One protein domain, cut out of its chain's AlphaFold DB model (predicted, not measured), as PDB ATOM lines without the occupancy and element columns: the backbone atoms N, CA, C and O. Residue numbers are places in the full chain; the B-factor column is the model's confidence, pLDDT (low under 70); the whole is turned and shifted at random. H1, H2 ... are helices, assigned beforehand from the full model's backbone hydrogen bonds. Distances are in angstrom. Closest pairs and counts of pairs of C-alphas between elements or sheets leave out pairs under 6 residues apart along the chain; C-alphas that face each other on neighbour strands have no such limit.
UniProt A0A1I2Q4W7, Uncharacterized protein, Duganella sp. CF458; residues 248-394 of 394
ATOM      1  N   ARG A 248     129.481 150.467 273.016       95.75
ATOM      2  CA  ARG A 248     129.945 151.526 272.109       95.75
ATOM      3  C   ARG A 248     131.190 152.200 272.663       95.75
ATOM      4  O   ARG A 248     132.157 152.371 271.918       95.75
ATOM      5  N   MET A 249     131.192 152.534 273.953       95.56
ATOM      6  CA  MET A 249     132.354 153.143 274.610       95.56
ATOM      7  C   MET A 249     133.531 152.175 274.664       95.56
ATOM      8  O   MET A 249     134.658 152.563 274.365       95.56
ATOM      9  N   PHE A 250     133.261 150.896 274.919       95.88
ATOM     10  CA  PHE A 250     134.257 149.840 274.822       95.88
ATOM     11  C   PHE A 250     134.878 149.766 273.419       95.88
ATOM     12  O   PHE A 250     136.099 149.826 273.287       95.88
ATOM     13  N   LYS A 251     134.066 149.696 272.351       96.12
ATOM     14  CA  LYS A 251     134.575 149.660 270.965       96.12
ATOM     15  C   LYS A 251     135.380 150.910 270.608       96.12
ATOM     16  O   LYS A 251     136.378 150.794 269.898       96.12
ATOM     17  N   ALA A 252     134.974 152.087 271.091       96.62
ATOM     18  CA  ALA A 252     135.721 153.326 270.893       96.62
ATOM     19  C   ALA A 252     137.080 153.295 271.617       96.62
ATOM     20  O   ALA A 252     138.100 153.617 271.007       96.62
ATOM     21  N   ALA A 253     137.112 152.856 272.877       96.19
ATOM     22  CA  ALA A 253     138.341 152.737 273.658       96.19
ATOM     23  C   ALA A 253     139.304 151.684 273.079       96.19
ATOM     24  O   ALA A 253     140.500 151.945 272.931       96.19
ATOM     25  N   ASP A 254     138.788 150.521 272.674       96.56
ATOM     26  CA  ASP A 254     139.578 149.456 272.044       96.56
ATOM     27  C   ASP A 254     140.147 149.917 270.688       96.56
ATOM     28  O   ASP A 254     141.332 149.715 270.407       96.56
ATOM     29  N   ALA A 255     139.355 150.641 269.885       96.75
ATOM     30  CA  ALA A 255     139.816 151.251 268.639       96.75
ATOM     31  C   ALA A 255     140.911 152.304 268.867       96.75
ATOM     32  O   ALA A 255     141.905 152.315 268.138       96.75
ATOM     33  N   GLN A 256     140.777 153.159 269.891       96.81
ATOM     34  CA  GLN A 256     141.810 154.137 270.246       96.81
ATOM     35  C   GLN A 256     143.134 153.439 270.579       96.81
ATOM     36  O   GLN A 256     144.187 153.862 270.101       96.81
ATOM     37  N   ARG A 257     143.093 152.349 271.357       96.44
ATOM     38  CA  ARG A 257     144.287 151.577 271.738       96.44
ATOM     39  C   ARG A 257     144.952 150.907 270.535       96.44
ATOM     40  O   ARG A 257     146.172 150.995 270.400       96.44
ATOM     41  N   MET A 258     144.174 150.286 269.644       96.50
ATOM     42  CA  MET A 258     144.702 149.708 268.400       96.50
ATOM     43  C   MET A 258     145.338 150.778 267.507       96.50
ATOM     44  O   MET A 258     146.441 150.575 267.004       96.50
ATOM     45  N   ALA A 259     144.674 151.927 267.345       97.12
ATOM     46  CA  ALA A 259     145.185 153.034 266.545       97.12
ATOM     47  C   ALA A 259     146.493 153.593 267.123       97.12
ATOM     48  O   ALA A 259     147.459 153.771 266.384       97.12
ATOM     49  N   ALA A 260     146.556 153.784 268.445       96.69
ATOM     50  CA  ALA A 260     147.766 154.219 269.137       96.69
ATOM     51  C   ALA A 260     148.933 153.247 268.906       96.69
ATOM     52  O   ALA A 260     150.018 153.672 268.512       96.69
ATOM     53  N   ALA A 261     148.701 151.942 269.092       96.25
ATOM     54  CA  ALA A 261     149.719 150.916 268.881       96.25
ATOM     55  C   ALA A 261     150.208 150.890 267.423       96.25
ATOM     56  O   ALA A 261     151.414 150.936 267.182       96.25
ATOM     57  N   ALA A 262     149.284 150.892 266.456       96.81
ATOM     58  CA  ALA A 262     149.612 150.911 265.033       96.81
ATOM     59  C   ALA A 262     150.429 152.155 264.646       96.81
ATOM     60  O   ALA A 262     151.409 152.043 263.912       96.81
ATOM     61  N   THR A 263     150.071 153.335 265.167       96.12
ATOM     62  CA  THR A 263     150.814 154.579 264.915       96.12
ATOM     63  C   THR A 263     152.205 154.551 265.545       96.12
ATOM     64  O   THR A 263     153.178 154.839 264.855       96.12
ATOM     65  N   VAL A 264     152.332 154.188 266.826       96.44
ATOM     66  CA  VAL A 264     153.628 154.190 267.528       96.44
ATOM     67  C   VAL A 264     154.594 153.183 266.904       96.44
ATOM     68  O   VAL A 264     155.729 153.542 266.586       96.44
ATOM     69  N   VAL A 265     154.144 151.948 266.664       95.44
ATOM     70  CA  VAL A 265     154.975 150.912 266.031       95.44
ATOM     71  C   VAL A 265     155.286 151.284 264.580       95.44
ATOM     72  O   VAL A 265     156.425 151.133 264.147       95.44
ATOM     73  N   GLY A 266     154.317 151.831 263.839       95.44
ATOM     74  CA  GLY A 266     154.524 152.310 262.472       95.44
ATOM     75  C   GLY A 266     155.582 153.415 262.375       95.44
ATOM     76  O   GLY A 266     156.461 153.344 261.519       95.44
ATOM     77  N   ILE A 267     155.552 154.402 263.279       94.94
ATOM     78  CA  ILE A 267     156.568 155.464 263.353       94.94
ATOM     79  C   ILE A 267     157.935 154.874 263.706       94.94
ATOM     80  O   ILE A 267     158.923 155.212 263.060       94.94
ATOM     81  N   ALA A 268     158.001 153.970 264.689       95.38
ATOM     82  CA  ALA A 268     159.252 153.322 265.073       95.38
ATOM     83  C   ALA A 268     159.872 152.531 263.907       95.38
ATOM     84  O   ALA A 268     161.065 152.661 263.644       95.38
ATOM     85  N   LEU A 269     159.060 151.771 263.161       94.69
ATOM     86  CA  LEU A 269     159.493 151.051 261.958       94.69
ATOM     87  C   LEU A 269     159.976 152.003 260.866       94.69
ATOM     88  O   LEU A 269     161.019 151.760 260.263       94.69
ATOM     89  N   LEU A 270     159.245 153.091 260.619       93.19
ATOM     90  CA  LEU A 270     159.618 154.079 259.612       93.19
ATOM     91  C   LEU A 270     160.944 154.760 259.965       93.19
ATOM     92  O   LEU A 270     161.808 154.880 259.101       93.19
ATOM     93  N   LEU A 271     161.148 155.128 261.233       92.94
ATOM     94  CA  LEU A 271     162.427 155.651 261.716       92.94
ATOM     95  C   LEU A 271     163.549 154.621 261.562       92.94
ATOM     96  O   LEU A 271     164.622 154.970 261.081       92.94
ATOM     97  N   LEU A 272     163.304 153.352 261.895       92.88
ATOM     98  CA  LEU A 272     164.287 152.281 261.728       92.88
ATOM     99  C   LEU A 272     164.705 152.122 260.257       92.88
ATOM    100  O   LEU A 272     165.893 152.065 259.947       92.88
ATOM    101  N   VAL A 273     163.736 152.106 259.338       92.94
ATOM    102  CA  VAL A 273     163.984 151.979 257.896       92.94
ATOM    103  C   VAL A 273     164.678 153.224 257.340       92.94
ATOM    104  O   VAL A 273     165.617 153.093 256.559       92.94
ATOM    105  N   MET A 274     164.262 154.431 257.732       92.25
ATOM    106  CA  MET A 274     164.833 155.673 257.198       92.25
ATOM    107  C   MET A 274     166.222 155.982 257.763       92.25
ATOM    108  O   MET A 274     167.117 156.350 257.003       92.25
ATOM    109  N   VAL A 275     166.409 155.839 259.077       93.62
ATOM    110  CA  VAL A 275     167.650 156.215 259.772       93.62
ATOM    111  C   VAL A 275     168.711 155.134 259.612       93.62
ATOM    112  O   VAL A 275     169.846 155.444 259.257       93.62
ATOM    113  N   LEU A 276     168.354 153.863 259.826       90.94
ATOM    114  CA  LEU A 276     169.320 152.760 259.765       90.94
ATOM    115  C   LEU A 276     169.430 152.132 258.371       90.94
ATOM    116  O   LEU A 276     170.300 151.292 258.157       90.94
ATOM    117  N   ARG A 277     168.557 152.508 257.422       91.19
ATOM    118  CA  ARG A 277     168.507 151.950 256.053       91.19
ATOM    119  C   ARG A 277     168.423 150.419 256.014       91.19
ATOM    120  O   ARG A 277     168.830 149.797 255.033       91.19
ATOM    121  N   VAL A 278     167.877 149.804 257.064       89.62
ATOM    122  CA  VAL A 278     167.741 148.349 257.160       89.62
ATOM    123  C   VAL A 278     166.670 147.896 256.172       89.62
ATOM    124  O   VAL A 278     165.481 148.153 256.357       89.62
ATOM    125  N   LYS A 279     167.091 147.202 255.114       91.38
ATOM    126  CA  LYS A 279     166.192 146.485 254.207       91.38
ATOM    127  C   LYS A 279     166.043 145.063 254.729       91.38
ATOM    128  O   LYS A 279     166.924 144.239 254.528       91.38
ATOM    129  N   SER A 280     164.955 144.802 255.443       93.12
ATOM    130  CA  SER A 280     164.659 143.477 255.987       93.12
ATOM    131  C   SER A 280     163.221 143.081 255.649       93.12
ATOM    132  O   SER A 280     162.317 143.893 255.880       93.12
ATOM    133  N   PRO A 281     162.982 141.857 255.138       92.31
ATOM    134  CA  PRO A 281     161.633 141.378 254.830       92.31
ATOM    135  C   PRO A 281     160.740 141.336 256.080       92.31
ATOM    136  O   PRO A 281     159.538 141.582 256.000       92.31
ATOM    137  N   TYR A 282     161.330 141.145 257.265       93.81
ATOM    138  CA  TYR A 282     160.613 141.222 258.538       93.81
ATOM    139  C   TYR A 282     160.008 142.608 258.775       93.81
ATOM    140  O   TYR A 282     158.861 142.713 259.200       93.81
ATOM    141  N   LEU A 283     160.731 143.685 258.449       93.69
ATOM    142  CA  LEU A 283     160.224 145.047 258.635       93.69
ATOM    143  C   LEU A 283     159.038 145.335 257.714       93.69
ATOM    144  O   LEU A 283     158.074 145.962 258.148       93.69
ATOM    145  N   THR A 284     159.066 144.834 256.476       93.06
ATOM    146  CA  THR A 284     157.932 144.971 255.549       93.06
ATOM    147  C   THR A 284     156.705 144.194 256.022       93.06
ATOM    148  O   THR A 284     155.595 144.723 255.975       93.06
ATOM    149  N   SER A 285     156.886 142.979 256.551       94.00
ATOM    150  CA  SER A 285     155.778 142.173 257.074       94.00
ATOM    151  C   SER A 285     155.177 142.768 258.348       94.00
ATOM    152  O   SER A 285     153.954 142.799 258.489       94.00
ATOM    153  N   ILE A 286     155.998 143.310 259.254       94.31
ATOM    154  CA  ILE A 286     155.500 144.008 260.449       94.31
ATOM    155  C   ILE A 286     154.788 145.311 260.049       94.31
ATOM    156  O   ILE A 286     153.731 145.618 260.600       94.31
ATOM    157  N   ALA A 287     155.293 146.059 259.063       94.88
ATOM    158  CA  ALA A 287     154.608 147.252 258.562       94.88
ATOM    159  C   ALA A 287     153.215 146.915 258.003       94.88
ATOM    160  O   ALA A 287     152.235 147.576 258.348       94.88
ATOM    161  N   LEU A 288     153.100 145.837 257.217       95.56
ATOM    162  CA  LEU A 288     151.811 145.339 256.728       95.56
ATOM    163  C   LEU A 288     150.875 144.951 257.884       95.56
ATOM    164  O   LEU A 288     149.699 145.315 257.880       95.56
ATOM    165  N   ALA A 289     151.401 144.271 258.906       95.44
ATOM    166  CA  ALA A 289     150.650 143.919 260.106       95.44
ATOM    167  C   ALA A 289     150.113 145.162 260.844       95.44
ATOM    168  O   ALA A 289     148.976 145.154 261.314       95.44
ATOM    169  N   MET A 290     150.881 146.257 260.903       97.00
ATOM    170  CA  MET A 290     150.423 147.515 261.509       97.00
ATOM    171  C   MET A 290     149.359 148.229 260.668       97.00
ATOM    172  O   MET A 290     148.422 148.791 261.235       97.00
ATOM    173  N   HIS A 291     149.437 148.164 259.335       96.50
ATOM    174  CA  HIS A 291     148.366 148.662 258.463       96.50
ATOM    175  C   HIS A 291     147.063 147.874 258.651       96.50
ATOM    176  O   HIS A 291     145.993 148.475 258.760       96.50
ATOM    177  N   LEU A 292     147.149 146.547 258.776       97.38
ATOM    178  CA  LEU A 292     145.999 145.696 259.092       97.38
ATOM    179  C   LEU A 292     145.402 146.033 260.464       97.38
ATOM    180  O   LEU A 292     144.187 146.191 260.577       97.38
ATOM    181  N   LEU A 293     146.238 146.216 261.492       97.06
ATOM    182  CA  LEU A 293     145.781 146.640 262.820       97.06
ATOM    183  C   LEU A 293     145.068 148.001 262.761       97.06
ATOM    184  O   LEU A 293     144.008 148.173 263.362       97.06
ATOM    185  N   GLY A 294     145.619 148.948 261.998       96.75
ATOM    186  CA  GLY A 294     145.008 150.249 261.744       96.75
ATOM    187  C   GLY A 294     143.641 150.149 261.060       96.75
ATOM    188  O   GLY A 294     142.689 150.799 261.490       96.75
ATOM    189  N   ALA A 295     143.503 149.286 260.051       97.62
ATOM    190  CA  ALA A 295     142.222 149.031 259.393       97.62
ATOM    191  C   ALA A 295     141.185 148.433 260.360       97.62
ATOM    192  O   ALA A 295     140.033 148.869 260.377       97.62
ATOM    193  N   ILE A 296     141.588 147.493 261.223       97.44
ATOM    194  CA  ILE A 296     140.709 146.923 262.258       97.44
ATOM    195  C   ILE A 296     140.270 148.007 263.252       97.44
ATOM    196  O   ILE A 296     139.088 148.061 263.603       97.44
ATOM    197  N   ALA A 297     141.174 148.906 263.652       97.00
ATOM    198  CA  ALA A 297     140.847 150.042 264.515       97.00
ATOM    199  C   ALA A 297     139.768 150.942 263.885       97.00
ATOM    200  O   ALA A 297     138.788 151.293 264.544       97.00
ATOM    201  N   VAL A 298     139.898 151.253 262.590       97.31
ATOM    202  CA  VAL A 298     138.907 152.032 261.826       97.31
ATOM    203  C   VAL A 298     137.549 151.325 261.791       97.31
ATOM    204  O   VAL A 298     136.521 151.967 262.008       97.31
ATOM    205  N   VAL A 299     137.522 150.002 261.584       97.56
ATOM    206  CA  VAL A 299     136.272 149.223 261.592       97.56
ATOM    207  C   VAL A 299     135.596 149.270 262.961       97.56
ATOM    208  O   VAL A 299     134.398 149.549 263.050       97.56
ATOM    209  N   ARG A 300     136.357 149.035 264.036       96.31
ATOM    210  CA  ARG A 300     135.849 149.067 265.417       96.31
ATOM    211  C   ARG A 300     135.298 150.442 265.782       96.31
ATOM    212  O   ARG A 300     134.210 150.530 266.348       96.31
ATOM    213  N   PHE A 301     135.992 151.507 265.389       97.06
ATOM    214  CA  PHE A 301     135.517 152.870 265.599       97.06
ATOM    215  C   PHE A 301     134.247 153.178 264.791       97.06
ATOM    216  O   PHE A 301     133.298 153.750 265.326       97.06
ATOM    217  N   GLY A 302     134.176 152.743 263.529       96.25
ATOM    218  CA  GLY A 302     132.971 152.876 262.703       96.25
ATOM    219  C   GLY A 302     131.749 152.203 263.336       96.25
ATOM    220  O   GLY A 302     130.671 152.800 263.378       96.25
ATOM    221  N   GLN A 303     131.934 151.010 263.912       95.88
ATOM    222  CA  GLN A 303     130.897 150.301 264.669       95.88
ATOM    223  C   GLN A 303     130.481 151.055 265.941       95.88
ATOM    224  O   GLN A 303     129.287 151.136 266.224       95.88
ATOM    225  N   ALA A 304     131.431 151.630 266.687       94.69
ATOM    226  CA  ALA A 304     131.139 152.435 267.879       94.69
ATOM    227  C   ALA A 304     130.279 153.667 267.551       94.69
ATOM    228  O   ALA A 304     129.354 154.001 268.288       94.69
ATOM    229  N   MET A 305     130.540 154.301 266.403       96.06
ATOM    230  CA  MET A 305     129.809 155.475 265.916       96.06
ATOM    231  C   MET A 305     128.472 155.142 265.236       96.06
ATOM    232  O   MET A 305     127.805 156.052 264.745       96.06
ATOM    233  N   GLY A 306     128.091 153.862 265.135       94.44
ATOM    234  CA  GLY A 306     126.890 153.444 264.403       94.44
ATOM    235  C   GLY A 306     126.949 153.763 262.904       94.44
ATOM    236  O   GLY A 306     125.918 153.973 262.269       94.44
ATOM    237  N   SER A 307     128.152 153.849 262.326       94.25
ATOM    238  CA  SER A 307     128.318 154.098 260.895       94.25
ATOM    239  C   SER A 307     127.862 152.892 260.074       94.25
ATOM    240  O   SER A 307     128.075 151.744 260.460       94.25
ATOM    241  N   GLY A 308     127.278 153.144 258.900       96.12
ATOM    242  CA  GLY A 308     126.896 152.078 257.973       96.12
ATOM    243  C   GLY A 308     128.088 151.199 257.568       96.12
ATOM    244  O   GLY A 308     129.221 151.676 257.436       96.12
ATOM    245  N   LEU A 309     127.822 149.910 257.339       94.62
ATOM    246  CA  LEU A 309     128.840 148.900 257.030       94.62
ATOM    247  C   LEU A 309     129.665 149.265 255.787       94.62
ATOM    248  O   LEU A 309     130.891 149.196 255.830       94.62
ATOM    249  N   LEU A 310     129.016 149.746 254.721       95.50
ATOM    250  CA  LEU A 310     129.692 150.140 253.480       95.50
ATOM    251  C   LEU A 310     130.715 151.262 253.712       95.50
ATOM    252  O   LEU A 310     131.867 151.146 253.307       95.50
ATOM    253  N   ARG A 311     130.315 152.329 254.415       94.50
ATOM    254  CA  ARG A 311     131.199 153.464 254.731       94.50
ATOM    255  C   ARG A 311     132.395 153.009 255.565       94.50
ATOM    256  O   ARG A 311     133.520 153.431 255.313       94.50
ATOM    257  N   THR A 312     132.144 152.129 256.529       94.50
ATOM    258  CA  THR A 312     133.177 151.567 257.403       94.50
ATOM    259  C   THR A 312     134.183 150.724 256.613       94.50
ATOM    260  O   THR A 312     135.386 150.888 256.802       94.50
ATOM    261  N   LEU A 313     133.720 149.889 255.674       95.56
ATOM    262  CA  LEU A 313     134.596 149.095 254.803       95.56
ATOM    263  C   LEU A 313     135.431 149.959 253.854       95.56
ATOM    264  O   LEU A 313     136.620 149.699 253.694       95.56
ATOM    265  N   VAL A 314     134.852 151.013 253.270       96.94
ATOM    266  CA  VAL A 314     135.594 151.940 252.396       96.94
ATOM    267  C   VAL A 314     136.760 152.584 253.153       96.94
ATOM    268  O   VAL A 314     137.889 152.579 252.664       96.94
ATOM    269  N   PHE A 315     136.525 153.076 254.374       95.94
ATOM    270  CA  PHE A 315     137.599 153.629 255.202       95.94
ATOM    271  C   PHE A 315     138.614 152.574 255.649       95.94
ATOM    272  O   PHE A 315     139.803 152.873 255.702       95.94
ATOM    273  N   ALA A 316     138.183 151.343 255.924       95.88
ATOM    274  CA  ALA A 316     139.095 150.257 256.265       95.88
ATOM    275  C   ALA A 316     140.049 149.919 255.107       95.88
ATOM    276  O   ALA A 316     141.238 149.725 255.336       95.88
ATOM    277  N   VAL A 317     139.562 149.918 253.861       96.81
ATOM    278  CA  VAL A 317     140.409 149.721 252.671       96.81
ATOM    279  C   VAL A 317     141.362 150.903 252.476       96.81
ATOM    280  O   VAL A 317     142.550 150.699 252.240       96.81
ATOM    281  N   LEU A 318     140.882 152.140 252.652       95.62
ATOM    282  CA  LEU A 318     141.733 153.339 252.620       95.62
ATOM    283  C   LEU A 318     142.829 153.307 253.700       95.62
ATOM    284  O   LEU A 318     143.929 153.803 253.464       95.62
ATOM    285  N   ALA A 319     142.563 152.687 254.856       94.62
ATOM    286  CA  ALA A 319     143.535 152.521 255.938       94.62
ATOM    287  C   ALA A 319     144.737 151.629 255.563       94.62
ATOM    288  O   ALA A 319     145.787 151.714 256.203       94.62
ATOM    289  N   LEU A 320     144.605 150.803 254.518       95.81
ATOM    290  CA  LEU A 320     145.681 149.944 254.017       95.81
ATOM    291  C   LEU A 320     146.640 150.672 253.067       95.81
ATOM    292  O   LEU A 320     147.727 150.166 252.804       95.81
ATOM    293  N   VAL A 321     146.266 151.850 252.556       95.38
ATOM    294  CA  VAL A 321     147.122 152.638 251.661       95.38
ATOM    295  C   VAL A 321     148.221 153.316 252.489       95.38
ATOM    296  O   VAL A 321     147.895 154.097 253.386       95.38
ATOM    297  N   PRO A 322     149.518 153.081 252.220       91.69
ATOM    298  CA  PRO A 322     150.597 153.731 252.962       91.69
ATOM    299  C   PRO A 322     150.495 155.265 252.923       91.69
ATOM    300  O   PRO A 322     150.107 155.857 251.918       91.69
ATOM    301  N   GLY A 323     150.828 155.927 254.033       92.56
ATOM    302  CA  GLY A 323     150.691 157.381 254.180       92.56
ATOM    303  C   GLY A 323     149.256 157.812 254.491       92.56
ATOM    304  O   GLY A 323     148.988 158.258 255.609       92.56
ATOM    305  N   LEU A 324     148.320 157.630 253.549       94.88
ATOM    306  CA  LEU A 324     146.909 157.990 253.752       94.88
ATOM    307  C   LEU A 324     146.290 157.207 254.915       94.88
ATOM    308  O   LEU A 324     145.594 157.773 255.756       94.88
ATOM    309  N   GLY A 325     146.594 155.915 254.997       94.19
ATOM    310  CA  GLY A 325     146.123 155.050 256.060       94.19
ATOM    311  C   GLY A 325     146.671 155.442 257.424       94.19
ATOM    312  O   GLY A 325     145.920 155.471 258.391       94.19
ATOM    313  N   THR A 326     147.937 155.860 257.507       95.06
ATOM    314  CA  THR A 326     148.515 156.376 258.756       95.06
ATOM    315  C   THR A 326     147.782 157.635 259.221       95.06
ATOM    316  O   THR A 326     147.419 157.728 260.391       95.06
ATOM    317  N   LEU A 327     147.490 158.571 258.309       96.62
ATOM    318  CA  LEU A 327     146.695 159.762 258.630       96.62
ATOM    319  C   LEU A 327     145.286 159.392 259.111       96.62
ATOM    320  O   LEU A 327     144.800 159.968 260.083       96.62
ATOM    321  N   LEU A 328     144.647 158.408 258.475       97.00
ATOM    322  CA  LEU A 328     143.315 157.941 258.857       97.00
ATOM    323  C   LEU A 328     143.307 157.251 260.232       97.00
ATOM    324  O   LEU A 328     142.382 157.455 261.020       97.00
ATOM    325  N   VAL A 329     144.342 156.473 260.555       96.75
ATOM    326  CA  VAL A 329     144.510 155.830 261.868       96.75
ATOM    327  C   VAL A 329     144.756 156.877 262.956       96.75
ATOM    328  O   VAL A 329     144.103 156.834 263.997       96.75
ATOM    329  N   VAL A 330     145.610 157.873 262.701       97.44
ATOM    330  CA  VAL A 330     145.831 159.004 263.619       97.44
ATOM    331  C   VAL A 330     144.541 159.803 263.822       97.44
ATOM    332  O   VAL A 330     144.185 160.148 264.950       97.44
ATOM    333  N   TRP A 331     143.784 160.054 262.754       97.50
ATOM    334  CA  TRP A 331     142.473 160.693 262.852       97.50
ATOM    335  C   TRP A 331     141.497 159.865 263.700       97.50
ATOM    336  O   TRP A 331     140.807 160.418 264.557       97.50
ATOM    337  N   THR A 332     141.486 158.543 263.516       96.81
ATOM    338  CA  THR A 332     140.670 157.603 264.301       96.81
ATOM    339  C   THR A 332     141.042 157.652 265.782       96.81
ATOM    340  O   THR A 332     140.149 157.723 266.623       96.81
ATOM    341  N   TYR A 333     142.336 157.712 266.110       97.38
ATOM    342  CA  TYR A 333     142.821 157.880 267.481       97.38
ATOM    343  C   TYR A 333     142.247 159.141 268.143       97.38
ATOM    344  O   TYR A 333     141.628 159.057 269.206       97.38
ATOM    345  N   PHE A 334     142.398 160.307 267.505       97.19
ATOM    346  CA  PHE A 334     141.918 161.569 268.077       97.19
ATOM    347  C   PHE A 334     140.393 161.642 268.148       97.19
ATOM    348  O   PHE A 334     139.842 162.191 269.103       97.19
ATOM    349  N   ARG A 335     139.691 161.074 267.163       97.19
ATOM    350  CA  ARG A 335     138.227 161.007 267.181       97.19
ATOM    351  C   ARG A 335     137.709 160.100 268.288       97.19
ATOM    352  O   ARG A 335     136.797 160.515 268.998       97.19
ATOM    353  N   ALA A 336     138.302 158.923 268.476       96.44
ATOM    354  CA  ALA A 336     137.955 158.029 269.573       96.44
ATOM    355  C   ALA A 336     138.222 158.685 270.937       96.44
ATOM    356  O   ALA A 336     137.336 158.691 271.788       96.44
ATOM    357  N   ALA A 337     139.372 159.348 271.102       95.56
ATOM    358  CA  ALA A 337     139.678 160.124 272.304       95.56
ATOM    359  C   ALA A 337     138.630 161.222 272.569       95.56
ATOM    360  O   ALA A 337     138.195 161.409 273.702       95.56
ATOM    361  N   GLY A 338     138.183 161.923 271.522       95.88
ATOM    362  CA  GLY A 338     137.134 162.939 271.617       95.88
ATOM    363  C   GLY A 338     135.784 162.374 272.070       95.88
ATOM    364  O   GLY A 338     135.129 162.984 272.911       95.88
ATOM    365  N   VAL A 339     135.391 161.199 271.564       95.50
ATOM    366  CA  VAL A 339     134.165 160.503 271.993       95.50
ATOM    367  C   VAL A 339     134.265 160.090 273.461       95.50
ATOM    368  O   VAL A 339     133.350 160.364 274.231       95.50
ATOM    369  N   LEU A 340     135.386 159.503 273.882       95.00
ATOM    370  CA  LEU A 340     135.583 159.087 275.275       95.00
ATOM    371  C   LEU A 340     135.614 160.288 276.232       95.00
ATOM    372  O   LEU A 340     135.020 160.241 277.307       95.00
ATOM    373  N   LYS A 341     136.234 161.397 275.814       94.69
ATOM    374  CA  LYS A 341     136.245 162.655 276.571       94.69
ATOM    375  C   LYS A 341     134.847 163.263 276.701       94.69
ATOM    376  O   LYS A 341     134.488 163.727 277.779       94.69
ATOM    377  N   ALA A 342     134.053 163.251 275.629       92.38
ATOM    378  CA  ALA A 342     132.687 163.778 275.639       92.38
ATOM    379  C   ALA A 342     131.761 163.012 276.600       92.38
ATOM    380  O   ALA A 342     130.834 163.603 277.141       92.38
ATOM    381  N   ASN A 343     132.045 161.730 276.844       91.88
ATOM    382  CA  ASN A 343     131.304 160.885 277.786       91.88
ATOM    383  C   ASN A 343     131.926 160.856 279.194       91.88
ATOM    384  O   ASN A 343     131.543 160.035 280.018       91.88
ATOM    385  N   GLY A 344     132.903 161.726 279.482       90.31
ATOM    386  CA  GLY A 344     133.508 161.843 280.813       90.31
ATOM    387  C   GLY A 344     134.411 160.676 281.226       90.31
ATOM    388  O   GLY A 344     134.865 160.651 282.365       90.31
ATOM    389  N   LEU A 345     134.715 159.745 280.316       88.12
ATOM    390  CA  LEU A 345     135.539 158.564 280.603       88.12
ATOM    391  C   LEU A 345     137.037 158.880 280.648       88.12
ATOM    392  O   LEU A 345     137.811 158.144 281.243       88.12
ATOM    393  N   THR A 346     137.469 159.976 280.021       90.81
ATOM    394  CA  THR A 346     138.855 160.445 280.102       90.81
ATOM    395  C   THR A 346     138.925 161.965 280.133       90.81
ATOM    396  O   THR A 346     138.170 162.666 279.462       90.81
ATOM    397  N   SER A 347     139.877 162.492 280.902       79.56
ATOM    398  CA  SER A 347     140.194 163.924 280.933       79.56
ATOM    399  C   SER A 347     141.285 164.317 279.930       79.56
ATOM    400  O   SER A 347     141.482 165.504 279.664       79.56
ATOM    401  N   ARG A 348     141.998 163.337 279.354       84.50
ATOM    402  CA  ARG A 348     143.189 163.544 278.516       84.50
ATOM    403  C   ARG A 348     143.050 162.840 277.170       84.50
ATOM    404  O   ARG A 348     142.302 161.885 277.023       84.50
ATOM    405  N   ASN A 349     143.862 163.254 276.201       88.00
ATOM    406  CA  ASN A 349     143.973 162.563 274.911       88.00
ATOM    407  C   ASN A 349     144.761 161.244 275.001       88.00
ATOM    408  O   ASN A 349     145.120 160.704 273.962       88.00
ATOM    409  N   ALA A 350     145.091 160.757 276.199       90.62
ATOM    410  CA  ALA A 350     145.770 159.480 276.391       90.62
ATOM    411  C   ALA A 350     144.778 158.316 276.189       90.62
ATOM    412  O   ALA A 350     143.583 158.496 276.444       90.62
ATOM    413  N   PRO A 351     145.235 157.143 275.716       91.94
ATOM    414  CA  PRO A 351     144.401 155.945 275.723       91.94
ATOM    415  C   PRO A 351     144.019 155.586 277.164       91.94
ATOM    416  O   PRO A 351     144.855 155.716 278.057       91.94
ATOM    417  N   LEU A 352     142.781 155.125 277.372       91.12
ATOM    418  CA  LEU A 352     142.341 154.592 278.667       91.12
ATOM    419  C   LEU A 352     143.219 153.417 279.090       91.12
ATOM    420  O   LEU A 352     143.700 152.651 278.237       91.12
ATOM    421  N   ASP A 353     143.380 153.248 280.399       92.94
ATOM    422  CA  ASP A 353     144.139 152.132 280.946       92.94
ATOM    423  C   ASP A 353     143.460 150.800 280.624       92.94
ATOM    424  O   ASP A 353     142.250 150.705 280.418       92.94
ATOM    425  N   ALA A 354     144.258 149.734 280.525       92.31
ATOM    426  CA  ALA A 354     143.737 148.436 280.099       92.31
ATOM    427  C   ALA A 354     142.647 147.907 281.046       92.31
ATOM    428  O   ALA A 354     141.748 147.207 280.591       92.31
ATOM    429  N   ASP A 355     142.731 148.249 282.332       89.62
ATOM    430  CA  ASP A 355     141.764 147.846 283.349       89.62
ATOM    431  C   ASP A 355     140.436 148.603 283.192       89.62
ATOM    432  O   ASP A 355     139.382 147.975 283.211       89.62
ATOM    433  N   GLU A 356     140.473 149.907 282.901       90.50
ATOM    434  CA  GLU A 356     139.274 150.718 282.622       90.50
ATOM    435  C   GLU A 356     138.547 150.228 281.359       90.50
ATOM    436  O   GLU A 356     137.321 150.132 281.320       90.50
ATOM    437  N   VAL A 357     139.301 149.854 280.318       93.00
ATOM    438  CA  VAL A 357     138.720 149.285 279.090       93.00
ATOM    439  C   VAL A 357     138.112 147.899 279.339       93.00
ATOM    440  O   VAL A 357     137.122 147.552 278.697       93.00
ATOM    441  N   ARG A 358     138.660 147.101 280.265       91.69
ATOM    442  CA  ARG A 358     138.045 145.823 280.669       91.69
ATOM    443  C   ARG A 358     136.760 146.038 281.457       91.69
ATOM    444  O   ARG A 358     135.791 145.328 281.203       91.69
ATOM    445  N   GLU A 359     136.741 147.025 282.352       87.50
ATOM    446  CA  GLU A 359     135.548 147.404 283.114       87.50
ATOM    447  C   GLU A 359     134.416 147.843 282.172       87.50
ATOM    448  O   GLU A 359     133.312 147.313 282.261       87.50
ATOM    449  N   LEU A 360     134.727 148.678 281.170       89.19
ATOM    450  CA  LEU A 360     133.798 149.070 280.097       89.19
ATOM    451  C   LEU A 360     133.204 147.882 279.328       89.19
ATOM    452  O   LEU A 360     132.084 147.961 278.826       89.19
ATOM    453  N   ALA A 361     133.968 146.799 279.191       88.00
ATOM    454  CA  ALA A 361     133.556 145.604 278.467       88.00
ATOM    455  C   ALA A 361     132.796 144.594 279.339       88.00
ATOM    456  O   ALA A 361     132.211 143.658 278.798       88.00
ATOM    457  N   GLY A 362     132.884 144.718 280.668       88.56
ATOM    458  CA  GLY A 362     132.502 143.651 281.594       88.56
ATOM    459  C   GLY A 362     133.269 142.345 281.350       88.56
ATOM    460  O   GLY A 362     132.700 141.267 281.506       88.56
ATOM    461  N   LEU A 363     134.528 142.420 280.890       85.62
ATOM    462  CA  LEU A 363     135.327 141.244 280.526       85.62
ATOM    463  C   LEU A 363     136.437 140.967 281.541       85.62
ATOM    464  O   LEU A 363     137.348 141.778 281.719       85.62
ATOM    465  N   ASP A 364     136.458 139.743 282.062       83.62
ATOM    466  CA  ASP A 364     137.592 139.196 282.803       83.62
ATOM    467  C   ASP A 364     138.593 138.565 281.819       83.62
ATOM    468  O   ASP A 364     138.451 137.421 281.386       83.62
ATOM    469  N   GLY A 365     139.608 139.325 281.394       88.00
ATOM    470  CA  GLY A 365     140.705 138.772 280.593       88.00
ATOM    471  C   GLY A 365     141.442 139.751 279.683       88.00
ATOM    472  O   GLY A 365     141.340 140.971 279.786       88.00
ATOM    473  N   MET A 366     142.245 139.192 278.772       91.25
ATOM    474  CA  MET A 366     143.031 139.974 277.816       91.25
ATOM    475  C   MET A 366     142.124 140.672 276.791       91.25
ATOM    476  O   MET A 366     141.267 140.032 276.174       91.25
ATOM    477  N   LEU A 367     142.368 141.969 276.580       93.31
ATOM    478  CA  LEU A 367     141.605 142.804 275.653       93.31
ATOM    479  C   LEU A 367     141.686 142.277 274.208       93.31
ATOM    480  O   LEU A 367     142.750 141.797 273.790       93.31
ATOM    481  N   PRO A 368     140.609 142.408 273.410       93.19
ATOM    482  CA  PRO A 368     140.626 142.050 271.993       93.19
ATOM    483  C   PRO A 368     141.732 142.759 271.202       93.19
ATOM    484  O   PRO A 368     142.388 142.112 270.386       93.19
ATOM    485  N   SER A 369     142.006 144.040 271.485       92.69
ATOM    486  CA  SER A 369     143.146 144.773 270.909       92.69
ATOM    487  C   SER A 369     144.493 144.130 271.193       92.69
ATOM    488  O   SER A 369     145.288 143.957 270.271       92.69
ATOM    489  N   THR A 370     144.745 143.717 272.434       93.75
ATOM    490  CA  THR A 370     145.998 143.048 272.808       93.75
ATOM    491  C   THR A 370     146.138 141.699 272.108       93.75
ATOM    492  O   THR A 370     147.195 141.414 271.552       93.75
ATOM    493  N   LYS A 371     145.066 140.895 272.059       95.38
ATOM    494  CA  LYS A 371     145.066 139.614 271.332       95.38
ATOM    495  C   LYS A 371     145.348 139.819 269.842       95.38
ATOM    496  O   LYS A 371     146.190 139.131 269.277       95.38
ATOM    497  N   CYS A 372     144.672 140.785 269.221       95.56
ATOM    498  CA  CYS A 372     144.827 141.093 267.802       95.56
ATOM    499  C   CYS A 372     146.248 141.562 267.470       95.56
ATOM    500  O   CYS A 372     146.847 141.058 266.522       95.56
ATOM    501  N   LEU A 373     146.818 142.455 268.287       94.69
ATOM    502  CA  LEU A 373     148.198 142.914 268.139       94.69
ATOM    503  C   LEU A 373     149.191 141.745 268.207       94.69
ATOM    504  O   LEU A 373     150.039 141.625 267.329       94.69
ATOM    505  N   LEU A 374     149.071 140.867 269.210       96.19
ATOM    506  CA  LEU A 374     149.963 139.713 269.357       96.19
ATOM    507  C   LEU A 374     149.871 138.764 268.157       96.19
ATOM    508  O   LEU A 374     150.901 138.375 267.610       96.19
ATOM    509  N   VAL A 375     148.656 138.441 267.705       97.19
ATOM    510  CA  VAL A 375     148.441 137.589 266.524       97.19
ATOM    511  C   VAL A 375     149.074 138.211 265.278       97.19
ATOM    512  O   VAL A 375     149.784 137.527 264.545       97.19
ATOM    513  N   LEU A 376     148.870 139.509 265.052       94.56
ATOM    514  CA  LEU A 376     149.423 140.210 263.892       94.56
ATOM    515  C   LEU A 376     150.953 140.303 263.930       94.56
ATOM    516  O   LEU A 376     151.585 140.191 262.883       94.56
ATOM    517  N   LEU A 377     151.561 140.454 265.108       94.06
ATOM    518  CA  LEU A 377     153.018 140.429 265.252       94.06
ATOM    519  C   LEU A 377     153.600 139.042 264.952       94.06
ATOM    520  O   LEU A 377     154.600 138.951 264.241       94.06
ATOM    521  N   VAL A 378     152.957 137.971 265.428       95.94
ATOM    522  CA  VAL A 378     153.367 136.590 265.119       95.94
ATOM    523  C   VAL A 378     153.253 136.312 263.619       95.94
ATOM    524  O   VAL A 378     154.194 135.799 263.018       95.94
ATOM    525  N   LEU A 379     152.141 136.708 262.990       94.56
ATOM    526  CA  LEU A 379     151.953 136.574 261.542       94.56
ATOM    527  C   LEU A 379     152.960 137.415 260.749       94.56
ATOM    528  O   LEU A 379     153.488 136.947 259.743       94.56
ATOM    529  N   GLY A 380     153.267 138.630 261.211       92.69
ATOM    530  CA  GLY A 380     154.292 139.483 260.615       92.69
ATOM    531  C   GLY A 380     155.681 138.840 260.668       92.69
ATOM    532  O   GLY A 380     156.386 138.824 259.663       92.69
ATOM    533  N   ALA A 381     156.056 138.247 261.803       93.19
ATOM    534  CA  ALA A 381     157.328 137.544 261.950       93.19
ATOM    535  C   ALA A 381     157.411 136.296 261.052       93.19
ATOM    536  O   ALA A 381     158.394 136.124 260.332       93.19
ATOM    537  N   ALA A 382     156.360 135.468 261.039       93.75
ATOM    538  CA  ALA A 382     156.288 134.277 260.192       93.75
ATOM    539  C   ALA A 382     156.315 134.627 258.692       93.75
ATOM    540  O   ALA A 382     157.009 133.976 257.913       93.75
ATOM    541  N   GLY A 383     155.612 135.690 258.288       92.69
ATOM    542  CA  GLY A 383     155.640 136.194 256.914       92.69
ATOM    543  C   GLY A 383     157.022 136.705 256.503       92.69
ATOM    544  O   GLY A 383     157.467 136.433 255.391       92.69
ATOM    545  N   GLY A 384     157.727 137.390 257.409       92.50
ATOM    546  CA  GLY A 384     159.107 137.827 257.181       92.50
ATOM    547  C   GLY A 384     160.062 136.653 256.955       92.50
ATOM    548  O   GLY A 384     160.879 136.706 256.039       92.50
ATOM    549  N   PHE A 385     159.898 135.578 257.733       93.62
ATOM    550  CA  PHE A 385     160.671 134.341 257.592       93.62
ATOM    551  C   PHE A 385     160.426 133.657 256.238       93.62
ATOM    552  O   PHE A 385     161.373 133.353 255.511       93.62
ATOM    553  N   ALA A 386     159.159 133.489 255.850       92.75
ATOM    554  CA  ALA A 386     158.801 132.879 254.568       92.75
ATOM    555  C   ALA A 386     159.345 133.672 253.365       92.75
ATOM    556  O   ALA A 386     159.830 133.083 252.401       92.75
ATOM    557  N   LEU A 387     159.311 135.009 253.433       92.19
ATOM    558  CA  LEU A 387     159.882 135.871 252.396       92.19
ATOM    559  C   LEU A 387     161.411 135.781 252.332       92.19
ATOM    560  O   LEU A 387     161.962 135.843 251.237       92.19
ATOM    561  N   SER A 388     162.100 135.631 253.470       91.75
ATOM    562  CA  SER A 388     163.559 135.457 253.464       91.75
ATOM    563  C   SER A 388     163.999 134.127 252.847       91.75
ATOM    564  O   SER A 388     164.965 134.116 252.093       91.75
ATOM    565  N   GLU A 389     163.272 133.037 253.108       91.00
ATOM    566  CA  GLU A 389     163.548 131.718 252.514       91.00
ATOM    567  C   GLU A 389     163.248 131.698 251.010       91.00
ATOM    568  O   GLU A 389     164.050 131.220 250.212       91.00
ATOM    569  N   GLY A 390     162.126 132.292 250.587       87.94
ATOM    570  CA  GLY A 390     161.779 132.383 249.166       87.94
ATOM    571  C   GLY A 390     162.811 133.158 248.340       87.94
ATOM    572  O   GLY A 390     163.035 132.826 247.179       87.94
ATOM    573  N   LEU A 391     163.473 134.150 248.945       84.81
ATOM    574  CA  LEU A 391     164.528 134.931 248.299       84.81
ATOM    575  C   LEU A 391     165.875 134.190 248.224       84.81
ATOM    576  O   LEU A 391     166.710 134.571 247.415       84.81
ATOM    577  N   LEU A 392     166.099 133.165 249.054       82.75
ATOM    578  CA  LEU A 392     167.288 132.303 248.980       82.75
ATOM    579  C   LEU A 392     167.176 131.238 247.881       82.75
ATOM    580  O   LEU A 392     168.191 130.696 247.451       82.75
ATOM    581  N   LEU A 393     165.952 130.917 247.455       80.81
ATOM    582  CA  LEU A 393     165.675 129.919 246.419       80.81
ATOM    583  C   LEU A 393     165.631 130.501 244.995       80.81
ATOM    584  O   LEU A 393     165.562 129.726 244.040       80.81
ATOM    585  N   MET A 394     165.649 131.831 244.853       72.56
ATOM    586  CA  MET A 394     165.761 132.554 243.577       72.56
ATOM    587  C   MET A 394     167.190 133.031 243.359       72.56
ATOM    588  O   MET A 394     167.644 132.957 242.195       72.56
TER     589      MET A 394
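AT A GLANCE: This is residues 248 to 394 of the 394 residues of an uncharacterized protein of Duganella sp. CF458 (UniProt A0A1I2Q4W7). Long helices H1 and H2 make a hairpin in the middle of a four-helix bundle, with H4 on one side and H6 on the other. Short H3 folds back beside H2, and short H5 packs near the start of H1. The printed part has 147 residues with six named helices, H1 to H6 in order along the chain, and no named strand; its class is all helix, and it is compact, with a radius of gyration of the C-alphas of 16.3 A and spans of 55 by 31 by 30 A.

IN THESE COORDINATES: Find C-alpha 248 at (129.945, 151.526, 272.109); from there H1 runs 41.3 A to residue 276. Next come H2, residues 281 to 304, 35.0 A; H3, 309 to 318; H4, 324 to 342, 26.7 A; and H5, 354 to 361. H6, residues 368 to 392, 36.5 A, ends at (167.288, 132.303, 248.980).

HOW THE PARTS SIT: Start at the hub, H1 and H2, a hairpin at a shallow tilt of 23 degrees, closest at C-alphas 255 and 297, 4.4 A. H6 touches H2, closest at C-alphas 384 and 282, 4.0 A. H4 touches H1, closest at C-alphas 333 and 256, 4.8 A. H4 and H6 are apart. In the six helices every O i to N i+4 pair is within hydrogen-bond range.

THE WHOLE: The farthest C-alphas, Gly 344 and Met 394, are 57.3 A apart. The printed part has no cut, the link H4 to H5 is long, and no printed residue is under pLDDT 70.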